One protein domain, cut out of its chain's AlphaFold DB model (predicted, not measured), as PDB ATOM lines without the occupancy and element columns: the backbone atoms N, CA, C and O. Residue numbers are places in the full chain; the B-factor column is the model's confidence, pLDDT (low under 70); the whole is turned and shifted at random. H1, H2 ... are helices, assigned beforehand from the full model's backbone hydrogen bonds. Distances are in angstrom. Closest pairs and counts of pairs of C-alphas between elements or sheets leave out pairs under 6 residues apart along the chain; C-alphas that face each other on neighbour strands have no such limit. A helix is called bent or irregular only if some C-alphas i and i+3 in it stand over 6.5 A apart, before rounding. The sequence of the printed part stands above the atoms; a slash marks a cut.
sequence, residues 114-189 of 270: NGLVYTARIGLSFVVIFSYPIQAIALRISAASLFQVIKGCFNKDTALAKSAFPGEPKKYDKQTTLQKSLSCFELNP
ATOM      1  N   ASN A 114     181.778 242.856 313.015       84.56
ATOM      2  CA  ASN A 114     182.307 244.148 313.455       84.56
ATOM      3  C   ASN A 114     182.873 244.954 312.277       84.56
ATOM      4  O   ASN A 114     183.249 244.392 311.245       84.56
ATOM      5  N   GLY A 115     183.037 246.271 312.453       83.56
ATOM      6  CA  GLY A 115     183.604 247.164 311.428       83.56
ATOM      7  C   GLY A 115     184.933 246.664 310.840       83.56
ATOM      8  O   GLY A 115     185.105 246.668 309.625       83.56
ATOM      9  N   LEU A 116     185.826 246.124 311.677       83.31
ATOM     10  CA  LEU A 116     187.111 245.551 311.246       83.31
ATOM     11  C   LEU A 116     186.963 244.310 310.352       83.31
ATOM     12  O   LEU A 116     187.721 244.140 309.395       83.31
ATOM     13  N   VAL A 117     185.984 243.448 310.639       85.94
ATOM     14  CA  VAL A 117     185.706 242.251 309.831       85.94
ATOM     15  C   VAL A 117     185.079 242.658 308.500       85.94
ATOM     16  O   VAL A 117     185.475 242.138 307.458       85.94
ATOM     17  N   TYR A 118     184.190 243.655 308.494       89.69
ATOM     18  CA  TYR A 118     183.672 244.233 307.252       89.69
ATOM     19  C   TYR A 118     184.782 244.842 306.391       89.69
ATOM     20  O   TYR A 118     184.819 244.587 305.188       89.69
ATOM     21  N   THR A 119     185.737 245.568 306.982       90.19
ATOM     22  CA  THR A 119     186.907 246.077 306.248       90.19
ATOM     23  C   THR A 119     187.733 244.941 305.637       90.19
ATOM     24  O   THR A 119     188.122 245.031 304.473       90.19
ATOM     25  N   ALA A 120     187.957 243.843 306.370       89.62
ATOM     26  CA  ALA A 120     188.647 242.666 305.835       89.62
ATOM     27  C   ALA A 120     187.892 242.032 304.656       89.62
ATOM     28  O   ALA A 120     188.509 241.700 303.642       89.62
ATOM     29  N   ARG A 121     186.561 241.911 304.757       91.75
ATOM     30  CA  ARG A 121     185.705 241.383 303.683       91.75
ATOM     31  C   ARG A 121     185.750 242.267 302.437       91.75
ATOM     32  O   ARG A 121     185.892 241.739 301.342       91.75
ATOM     33  N   ILE A 122     185.717 243.594 302.585       93.50
ATOM     34  CA  ILE A 122     185.858 244.527 301.453       93.50
ATOM     35  C   ILE A 122     187.222 244.357 300.772       93.50
ATOM     36  O   ILE A 122     187.287 244.296 299.545       93.50
ATOM     37  N   GLY A 123     188.302 244.236 301.551       93.38
ATOM     38  CA  GLY A 123     189.643 243.990 301.015       93.38
ATOM     39  C   GLY A 123     189.730 242.680 300.228       93.38
ATOM     40  O   GLY A 123     190.254 242.665 299.115       93.38
ATOM     41  N   LEU A 124     189.154 241.599 300.764       92.06
ATOM     42  CA  LEU A 124     189.064 240.311 300.073       92.06
ATOM     43  C   LEU A 124     188.268 240.431 298.764       92.06
ATOM     44  O   LEU A 124     188.747 239.997 297.717       92.06
ATOM     45  N   SER A 125     187.099 241.073 298.798       93.94
ATOM     46  CA  SER A 125     186.271 241.298 297.608       93.94
ATOM     47  C   SER A 125     187.012 242.099 296.539       93.94
ATOM     48  O   SER A 125     186.951 241.749 295.365       93.94
ATOM     49  N   PHE A 126     187.761 243.132 296.929       95.06
ATOM     50  CA  PHE A 126     188.579 243.913 296.004       95.06
ATOM     51  C   PHE A 126     189.616 243.028 295.305       95.06
ATOM     52  O   PHE A 126     189.675 243.005 294.078       95.06
ATOM     53  N   VAL A 127     190.374 242.222 296.056       94.19
ATOM     54  CA  VAL A 127     191.357 241.286 295.480       94.19
ATOM     55  C   VAL A 127     190.700 240.337 294.473       94.19
ATOM     56  O   VAL A 127     191.244 240.133 293.385       94.19
ATOM     57  N   VAL A 128     189.521 239.796 294.789       93.06
ATOM     58  CA  VAL A 128     188.789 238.879 293.902       93.06
ATOM     59  C   VAL A 128     188.314 239.583 292.626       93.06
ATOM     60  O   VAL A 128     188.512 239.046 291.536       93.06
ATOM     61  N   ILE A 129     187.768 240.801 292.732       94.06
ATOM     62  CA  ILE A 129     187.279 241.593 291.588       94.06
ATOM     63  C   ILE A 129     188.386 241.848 290.560       94.06
ATOM     64  O   ILE A 129     188.120 241.789 289.363       94.06
ATOM     65  N   PHE A 130     189.623 242.099 290.997       92.69
ATOM     66  CA  PHE A 130     190.753 242.296 290.077       92.69
ATOM     67  C   PHE A 130     191.382 240.985 289.603       92.69
ATOM     68  O   PHE A 130     191.842 240.896 288.465       92.69
ATOM     69  N   SER A 131     191.394 239.953 290.445       91.56
ATOM     70  CA  SER A 131     191.993 238.660 290.098       91.56
ATOM     71  C   SER A 131     191.164 237.894 289.070       91.56
ATOM     72  O   SER A 131     191.724 237.244 288.184       91.56
ATOM     73  N   TYR A 132     189.835 237.988 289.153       91.25
ATOM     74  CA  TYR A 132     188.930 237.232 288.295       91.25
ATOM     75  C   TYR A 132     189.086 237.565 286.795       91.25
ATOM     76  O   TYR A 132     189.289 236.636 286.009       91.25
ATOM     77  N   PRO A 133     189.104 238.843 286.355       88.81
ATOM     78  CA  PRO A 133     189.347 239.197 284.956       88.81
ATOM     79  C   PRO A 133     190.690 238.689 284.423       88.81
ATOM     80  O   PRO A 133     190.763 238.209 283.292       88.81
ATOM     81  N   ILE A 134     191.749 238.757 285.238       86.56
ATOM     82  CA  ILE A 134     193.091 238.304 284.850       86.56
ATOM     83  C   ILE A 134     193.071 236.798 284.552       86.56
ATOM     84  O   ILE A 134     193.575 236.357 283.517       86.56
ATOM     85  N   GLN A 135     192.433 236.010 285.419       88.19
ATOM     86  CA  GLN A 135     192.302 234.563 285.233       88.19
ATOM     87  C   GLN A 135     191.381 234.213 284.056       88.19
ATOM     88  O   GLN A 135     191.698 233.321 283.266       88.19
ATOM     89  N   ALA A 136     190.285 234.954 283.875       85.31
ATOM     90  CA  ALA A 136     189.360 234.763 282.761       85.31
ATOM     91  C   ALA A 136     190.040 234.967 281.394       85.31
ATOM     92  O   ALA A 136     189.758 234.230 280.447       85.31
ATOM     93  N   ILE A 137     190.981 235.912 281.283       82.31
ATOM     94  CA  ILE A 137     191.768 236.117 280.055       82.31
ATOM     95  C   ILE A 137     192.688 234.918 279.780       82.31
ATOM     96  O   ILE A 137     192.753 234.443 278.643       82.31
ATOM     97  N   ALA A 138     193.365 234.388 280.800       82.94
ATOM     98  CA  ALA A 138     194.216 233.206 280.643       82.94
ATOM     99  C   ALA A 138     193.408 231.976 280.183       82.94
ATOM    100  O   ALA A 138     193.826 231.243 279.277       82.94
ATOM    101  N   LEU A 139     192.209 231.796 280.746       83.19
ATOM    102  CA  LEU A 139     191.255 230.761 280.343       83.19
ATOM    103  C   LEU A 139     190.780 230.954 278.900       83.19
ATOM    104  O   LEU A 139     190.787 229.994 278.134       83.19
ATOM    105  N   ARG A 140     190.437 232.184 278.489       83.06
ATOM    106  CA  ARG A 140     190.017 232.515 277.113       83.06
ATOM    107  C   ARG A 140     191.044 232.063 276.077       83.06
ATOM    108  O   ARG A 140     190.683 231.441 275.080       83.06
ATOM    109  N   ILE A 141     192.319 232.370 276.307       78.62
ATOM    110  CA  ILE A 141     193.416 232.027 275.386       78.62
ATOM    111  C   ILE A 141     193.611 230.504 275.324       78.62
ATOM    112  O   ILE A 141     193.752 229.926 274.241       78.62
ATOM    113  N   SER A 142     193.564 229.843 276.480       83.25
ATOM    114  CA  SER A 142     193.716 228.388 276.586       83.25
ATOM    115  C   SER A 142     192.551 227.649 275.920       83.25
ATOM    116  O   SER A 142     192.763 226.719 275.147       83.25
ATOM    117  N   ALA A 143     191.318 228.112 276.126       82.44
ATOM    118  CA  ALA A 143     190.125 227.543 275.508       82.44
ATOM    119  C   ALA A 143     190.137 227.702 273.982       82.44
ATOM    120  O   ALA A 143     189.815 226.761 273.262       82.44
ATOM    121  N   ALA A 144     190.549 228.867 273.474       76.88
ATOM    122  CA  ALA A 144     190.609 229.107 272.037       76.88
ATOM    123  C   ALA A 144     191.659 228.235 271.332       76.88
ATOM    124  O   ALA A 144     191.382 227.696 270.260       76.88
ATOM    125  N   SER A 145     192.841 228.060 271.933       75.44
ATOM    126  CA  SER A 145     193.867 227.163 271.381       75.44
ATOM    127  C   SER A 145     193.400 225.706 271.396       75.44
ATOM    128  O   SER A 145     193.492 225.026 270.375       75.44
ATOM    129  N   LEU A 146     192.789 225.254 272.493       81.06
ATOM    130  CA  LEU A 146     192.221 223.911 272.606       81.06
ATOM    131  C   LEU A 146     191.098 223.669 271.585       81.06
ATOM    132  O   LEU A 146     191.081 222.635 270.922       81.06
ATOM    133  N   PHE A 147     190.208 224.641 271.379       80.38
ATOM    134  CA  PHE A 147     189.145 224.553 270.378       80.38
ATOM    135  C   PHE A 147     189.697 224.423 268.950       80.38
ATOM    136  O   PHE A 147     189.188 223.630 268.158       80.38
ATOM    137  N   GLN A 148     190.769 225.154 268.620       75.31
ATOM    138  CA  GLN A 148     191.442 225.034 267.323       75.31
ATOM    139  C   GLN A 148     192.108 223.665 267.137       75.31
ATOM    140  O   GLN A 148     191.978 223.085 266.057       75.31
ATOM    141  N   VAL A 149     192.762 223.120 268.173       75.81
ATOM    142  CA  VAL A 149     193.327 221.757 268.142       75.81
ATOM    143  C   VAL A 149     192.228 220.733 267.890       75.81
ATOM    144  O   VAL A 149     192.351 219.930 266.969       75.81
ATOM    145  N   ILE A 150     191.138 220.786 268.660       79.75
ATOM    146  CA  ILE A 150     190.020 219.846 268.529       79.75
ATOM    147  C   ILE A 150     189.444 219.913 267.115       79.75
ATOM    148  O   ILE A 150     189.305 218.881 266.462       79.75
ATOM    149  N   LYS A 151     189.177 221.117 266.598       77.38
ATOM    150  CA  LYS A 151     188.656 221.294 265.238       77.38
ATOM    151  C   LYS A 151     189.625 220.767 264.174       77.38
ATOM    152  O   LYS A 151     189.184 220.122 263.228       77.38
ATOM    153  N   GLY A 152     190.930 220.988 264.344       72.00
ATOM    154  CA  GLY A 152     191.968 220.448 263.462       72.00
ATOM    155  C   GLY A 152     192.036 218.920 263.486       72.00
ATOM    156  O   GLY A 152     192.132 218.299 262.431       72.00
ATOM    157  N   CYS A 153     191.911 218.300 264.663       72.62
ATOM    158  CA  CYS A 153     191.827 216.845 264.808       72.62
ATOM    159  C   CYS A 153     190.565 216.271 264.146       72.62
ATOM    160  O   CYS A 153     190.659 215.267 263.443       72.62
ATOM    161  N   PHE A 154     189.410 216.920 264.321       80.75
ATOM    162  CA  PHE A 154     188.148 216.504 263.698       80.75
ATOM    163  C   PHE A 154     188.183 216.617 262.173       80.75
ATOM    164  O   PHE A 154     187.761 215.694 261.479       80.75
ATOM    165  N   ASN A 155     188.736 217.710 261.647       81.25
ATOM    166  CA  ASN A 155     188.834 217.932 260.207       81.25
ATOM    167  C   ASN A 155     190.034 217.222 259.551       81.25
ATOM    168  O   ASN A 155     190.195 217.322 258.340       81.25
ATOM    169  N   LYS A 156     190.878 216.508 260.319       71.44
ATOM    170  CA  LYS A 156     192.178 215.956 259.872       71.44
ATOM    171  C   LYS A 156     193.108 217.002 259.227       71.44
ATOM    172  O   LYS A 156     194.035 216.651 258.499       71.44
ATOM    173  N   ASP A 157     192.906 218.280 259.536       63.88
ATOM    174  CA  ASP A 157     193.725 219.382 259.043       63.88
ATOM    175  C   ASP A 157     194.979 219.519 259.916       63.88
ATOM    176  O   ASP A 157     195.039 220.301 260.873       63.88
ATOM    177  N   THR A 158     196.022 218.759 259.579       58.38
ATOM    178  CA  THR A 158     197.298 218.720 260.317       58.38
ATOM    179  C   THR A 158     197.981 220.093 260.388       58.38
ATOM    180  O   THR A 158     198.714 220.377 261.335       58.38
ATOM    181  N   ALA A 159     197.713 220.978 259.420       58.25
ATOM    182  CA  ALA A 159     198.201 222.358 259.411       58.25
ATOM    183  C   ALA A 159     197.548 223.228 260.503       58.25
ATOM    184  O   ALA A 159     198.228 224.048 261.123       58.25
ATOM    185  N   LEU A 160     196.258 223.014 260.789       56.78
ATOM    186  CA  LEU A 160     195.517 223.755 261.811       56.78
ATOM    187  C   LEU A 160     195.945 223.315 263.219       56.78
ATOM    188  O   LEU A 160     196.239 224.161 264.062       56.78
ATOM    189  N   ALA A 161     196.106 222.007 263.446       51.44
ATOM    190  CA  ALA A 161     196.618 221.470 264.711       51.44
ATOM    191  C   ALA A 161     198.049 221.954 265.024       51.44
ATOM    192  O   ALA A 161     198.363 222.282 266.168       51.44
ATOM    193  N   LYS A 162     198.906 222.076 264.000       53.22
ATOM    194  CA  LYS A 162     200.279 222.591 264.140       53.22
ATOM    195  C   LYS A 162     200.339 224.107 264.369       53.22
ATOM    196  O   LYS A 162     201.317 224.589 264.921       53.22
ATOM    197  N   SER A 163     199.306 224.858 263.976       54.00
ATOM    198  CA  SER A 163     199.202 226.301 264.255       54.00
ATOM    199  C   SER A 163     198.764 226.629 265.688       54.00
ATOM    200  O   SER A 163     199.079 227.709 266.188       54.00
ATOM    201  N   ALA A 164     198.083 225.696 266.362       51.62
ATOM    202  CA  ALA A 164     197.606 225.874 267.733       51.62
ATOM    203  C   ALA A 164     198.720 225.720 268.786       51.62
ATOM    204  O   ALA A 164     198.659 226.349 269.843       51.62
ATOM    205  N   PHE A 165     199.766 224.951 268.472       47.56
ATOM    206  CA  PHE A 165     201.018 224.923 269.224       47.56
ATOM    207  C   PHE A 165     202.068 225.721 268.446       47.56
ATOM    208  O   PHE A 165     202.637 225.185 267.496       47.56
ATOM    209  N   PRO A 166     202.338 226.992 268.792       47.19
ATOM    210  CA  PRO A 166     203.424 227.723 268.161       47.19
ATOM    211  C   PRO A 166     204.747 227.025 268.502       47.19
ATOM    212  O   PRO A 166     205.288 227.173 269.594       47.19
ATOM    213  N   GLY A 167     205.238 226.213 267.567       42.00
ATOM    214  CA  GLY A 167     206.610 225.738 267.567       42.00
ATOM    215  C   GLY A 167     207.553 226.927 267.390       42.00
ATOM    216  O   GLY A 167     207.322 227.774 266.530       42.00
ATOM    217  N   GLU A 168     208.593 226.934 268.219       35.84
ATOM    218  CA  GLU A 168     209.608 227.973 268.425       35.84
ATOM    219  C   GLU A 168     209.138 229.274 269.112       35.84
ATOM    220  O   GLU A 168     208.135 229.881 268.718       35.84
ATOM    221  N   PRO A 169     209.886 229.764 270.126       39.19
ATOM    222  CA  PRO A 169     209.680 231.098 270.666       39.19
ATOM    223  C   PRO A 169     210.033 232.113 269.574       39.19
ATOM    224  O   PRO A 169     211.194 232.468 269.376       39.19
ATOM    225  N   LYS A 170     209.022 232.595 268.843       41.38
ATOM    226  CA  LYS A 170     209.184 233.789 268.009       41.38
ATOM    227  C   LYS A 170     209.712 234.909 268.904       41.38
ATOM    228  O   LYS A 170     209.153 235.161 269.971       41.38
ATOM    229  N   LYS A 171     210.811 235.533 268.466       36.22
ATOM    230  CA  LYS A 171     211.500 236.647 269.130       36.22
ATOM    231  C   LYS A 171     210.466 237.603 269.733       36.22
ATOM    232  O   LYS A 171     209.588 238.074 269.013       36.22
ATOM    233  N   TYR A 172     210.549 237.802 271.048       41.97
ATOM    234  CA  TYR A 172     209.540 238.477 271.865       41.97
ATOM    235  C   TYR A 172     209.428 239.955 271.466       41.97
ATOM    236  O   TYR A 172     210.121 240.822 271.994       41.97
ATOM    237  N   ASP A 173     208.591 240.232 270.470       43.84
ATOM    238  CA  ASP A 173     208.288 241.583 270.031       43.84
ATOM    239  C   ASP A 173     207.122 242.133 270.861       43.84
ATOM    240  O   ASP A 173     205.977 241.671 270.764       43.84
ATOM    241  N   LYS A 174     207.419 243.121 271.714       52.50
ATOM    242  CA  LYS A 174     206.430 243.782 272.581       52.50
ATOM    243  C   LYS A 174     205.263 244.354 271.771       52.50
ATOM    244  O   LYS A 174     204.133 244.321 272.253       52.50
ATOM    245  N   GLN A 175     205.510 244.811 270.541       49.88
ATOM    246  CA  GLN A 175     204.502 245.453 269.698       49.88
ATOM    247  C   GLN A 175     203.490 244.439 269.150       49.88
ATOM    248  O   GLN A 175     202.282 244.611 269.309       49.88
ATOM    249  N   THR A 176     203.975 243.310 268.629       54.72
ATOM    250  CA  THR A 176     203.123 242.202 268.167       54.72
ATOM    251  C   THR A 176     202.339 241.547 269.316       54.72
ATOM    252  O   THR A 176     201.200 241.117 269.132       54.72
ATOM    253  N   THR A 177     202.911 241.494 270.525       54.66
ATOM    254  CA  THR A 177     202.273 240.883 271.706       54.66
ATOM    255  C   THR A 177     201.136 241.749 272.248       54.66
ATOM    256  O   THR A 177     200.054 241.230 272.517       54.66
ATOM    257  N   LEU A 178     201.343 243.072 272.313       50.62
ATOM    258  CA  LEU A 178     200.309 244.035 272.698       50.62
ATOM    259  C   LEU A 178     199.144 244.025 271.693       50.62
ATOM    260  O   LEU A 178     197.977 243.996 272.082       50.62
ATOM    261  N   GLN A 179     199.462 243.966 270.397       55.00
ATOM    262  CA  GLN A 179     198.476 243.888 269.320       55.00
ATOM    263  C   GLN A 179     197.694 242.567 269.341       55.00
ATOM    264  O   GLN A 179     196.494 242.562 269.084       55.00
ATOM    265  N   LYS A 180     198.334 241.457 269.731       58.41
ATOM    266  CA  LYS A 180     197.673 240.161 269.943       58.41
ATOM    267  C   LYS A 180     196.806 240.135 271.209       58.41
ATOM    268  O   LYS A 180     195.761 239.491 271.211       58.41
ATOM    269  N   SER A 181     197.191 240.849 272.271       54.91
ATOM    270  CA  SER A 181     196.337 241.031 273.455       54.91
ATOM    271  C   SER A 181     195.142 241.954 273.187       54.91
ATOM    272  O   SER A 181     194.048 241.657 273.656       54.91
ATOM    273  N   LEU A 182     195.308 243.008 272.372       54.59
ATOM    274  CA  LEU A 182     194.206 243.871 271.929       54.59
ATOM    275  C   LEU A 182     193.254 243.145 270.969       54.59
ATOM    276  O   LEU A 182     192.044 243.272 271.114       54.59
ATOM    277  N   SER A 183     193.761 242.331 270.037       52.53
ATOM    278  CA  SER A 183     192.908 241.536 269.138       52.53
ATOM    279  C   SER A 183     192.205 240.382 269.857       52.53
ATOM    280  O   SER A 183     191.116 239.968 269.463       52.53
ATOM    281  N   CYS A 184     192.773 239.898 270.967       50.66
ATOM    282  CA  CYS A 184     192.067 239.025 271.896       50.66
ATOM    283  C   CYS A 184     190.974 239.774 272.668       50.66
ATOM    284  O   CYS A 184     190.092 239.117 273.185       50.66
ATOM    285  N   PHE A 185     190.972 241.107 272.742       54.44
ATOM    286  CA  PHE A 185     189.848 241.872 273.292       54.44
ATOM    287  C   PHE A 185     188.760 242.157 272.248       54.44
ATOM    288  O   PHE A 185     187.613 242.399 272.621       54.44
ATOM    289  N   GLU A 186     189.071 242.059 270.951       57.16
ATOM    290  CA  GLU A 186     188.053 242.197 269.911       57.16
ATOM    291  C   GLU A 186     186.924 241.175 270.108       57.16
ATOM    292  O   GLU A 186     187.146 240.013 270.477       57.16
ATOM    293  N   LEU A 187     185.695 241.645 269.870       61.97
ATOM    294  CA  LEU A 187     184.410 240.952 270.030       61.97
ATOM    295  C   LEU A 187     184.222 239.812 269.005       61.97
ATOM    296  O   LEU A 187     183.160 239.631 268.416       61.97
ATOM    297  N   ASN A 188     185.262 239.019 268.760       67.38
ATOM    298  CA  ASN A 188     185.183 237.857 267.897       67.38
ATOM    299  C   ASN A 188     184.381 236.747 268.606       67.38
ATOM    300  O   ASN A 188     184.759 236.328 269.709       67.38
ATOM    301  N   PRO A 189     183.315 236.211 267.979       71.81
ATOM    302  CA  PRO A 189     182.406 235.254 268.619       71.81
ATOM    303  C   PRO A 189     183.119 233.971 269.064       71.81
ATOM    304  O   PRO A 189     182.754 233.379 270.074       71.81
TER     305      PRO A 189
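Overview. This is residues 114 to 189 of the 270 residues of the protein "Hypothetical protein" of Coccolithus braarudii (UniProt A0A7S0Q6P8). One long helix, H1, makes the long axis, and at its last residues the chain folds back through a tight link into the short helix H2, a lopsided helical hairpin. From H2 a loop leads out to a third helix, H3, which touches neither of the others; residues 114 to 136 and 166 to 180 stick out. The printed part has 76 residues with three named helices, H1, H2, H3 along the chain, and no named strand: all helix. It is extended, with a radius of gyration of the C-alphas of 18.8 A, and only just elongated, spanning 61 by 31 by 24 A.

Arrangement. H1, residues 115 to 154, has a kink of 25 degrees near residue 132. It is neither bent nor irregular, but only just: C-alphas 130 and 133 are 6.1 A apart. H2, residues 158 to 164, touches H1, which meets it with residues 145 to 153 alone; the closest C-alphas, of Val 149 and Ala 161, are 4.8 A apart. This helical hairpin has a shallow tilt of 16 degrees, opposite ways. H3, residues 174 to 183, is apart from H1 and from H2. Every O i to N i+4 pair is within hydrogen-bond range in H2 and H3, and 34 of 36 are in H1.

Along the chain. H1 runs 56.9 A from C-alpha 115 at (183.604, 247.164, 311.428) to C-alpha 154 at (188.148, 216.504, 263.698). H2 is 10.3 A long. H3 is 14.1 A long and ends with C-alpha 183 at (192.908, 241.536, 269.138).

Size, cuts and confidence. The two C-alphas farthest apart, of Asn 114 and Lys 156, are 61.3 A apart. The printed part has no cut; the link from H1 to H2 is tight and that from H2 to H3 short. Mean pLDDT of the printed part is 70.7, and residues 157 to 188 are under 70.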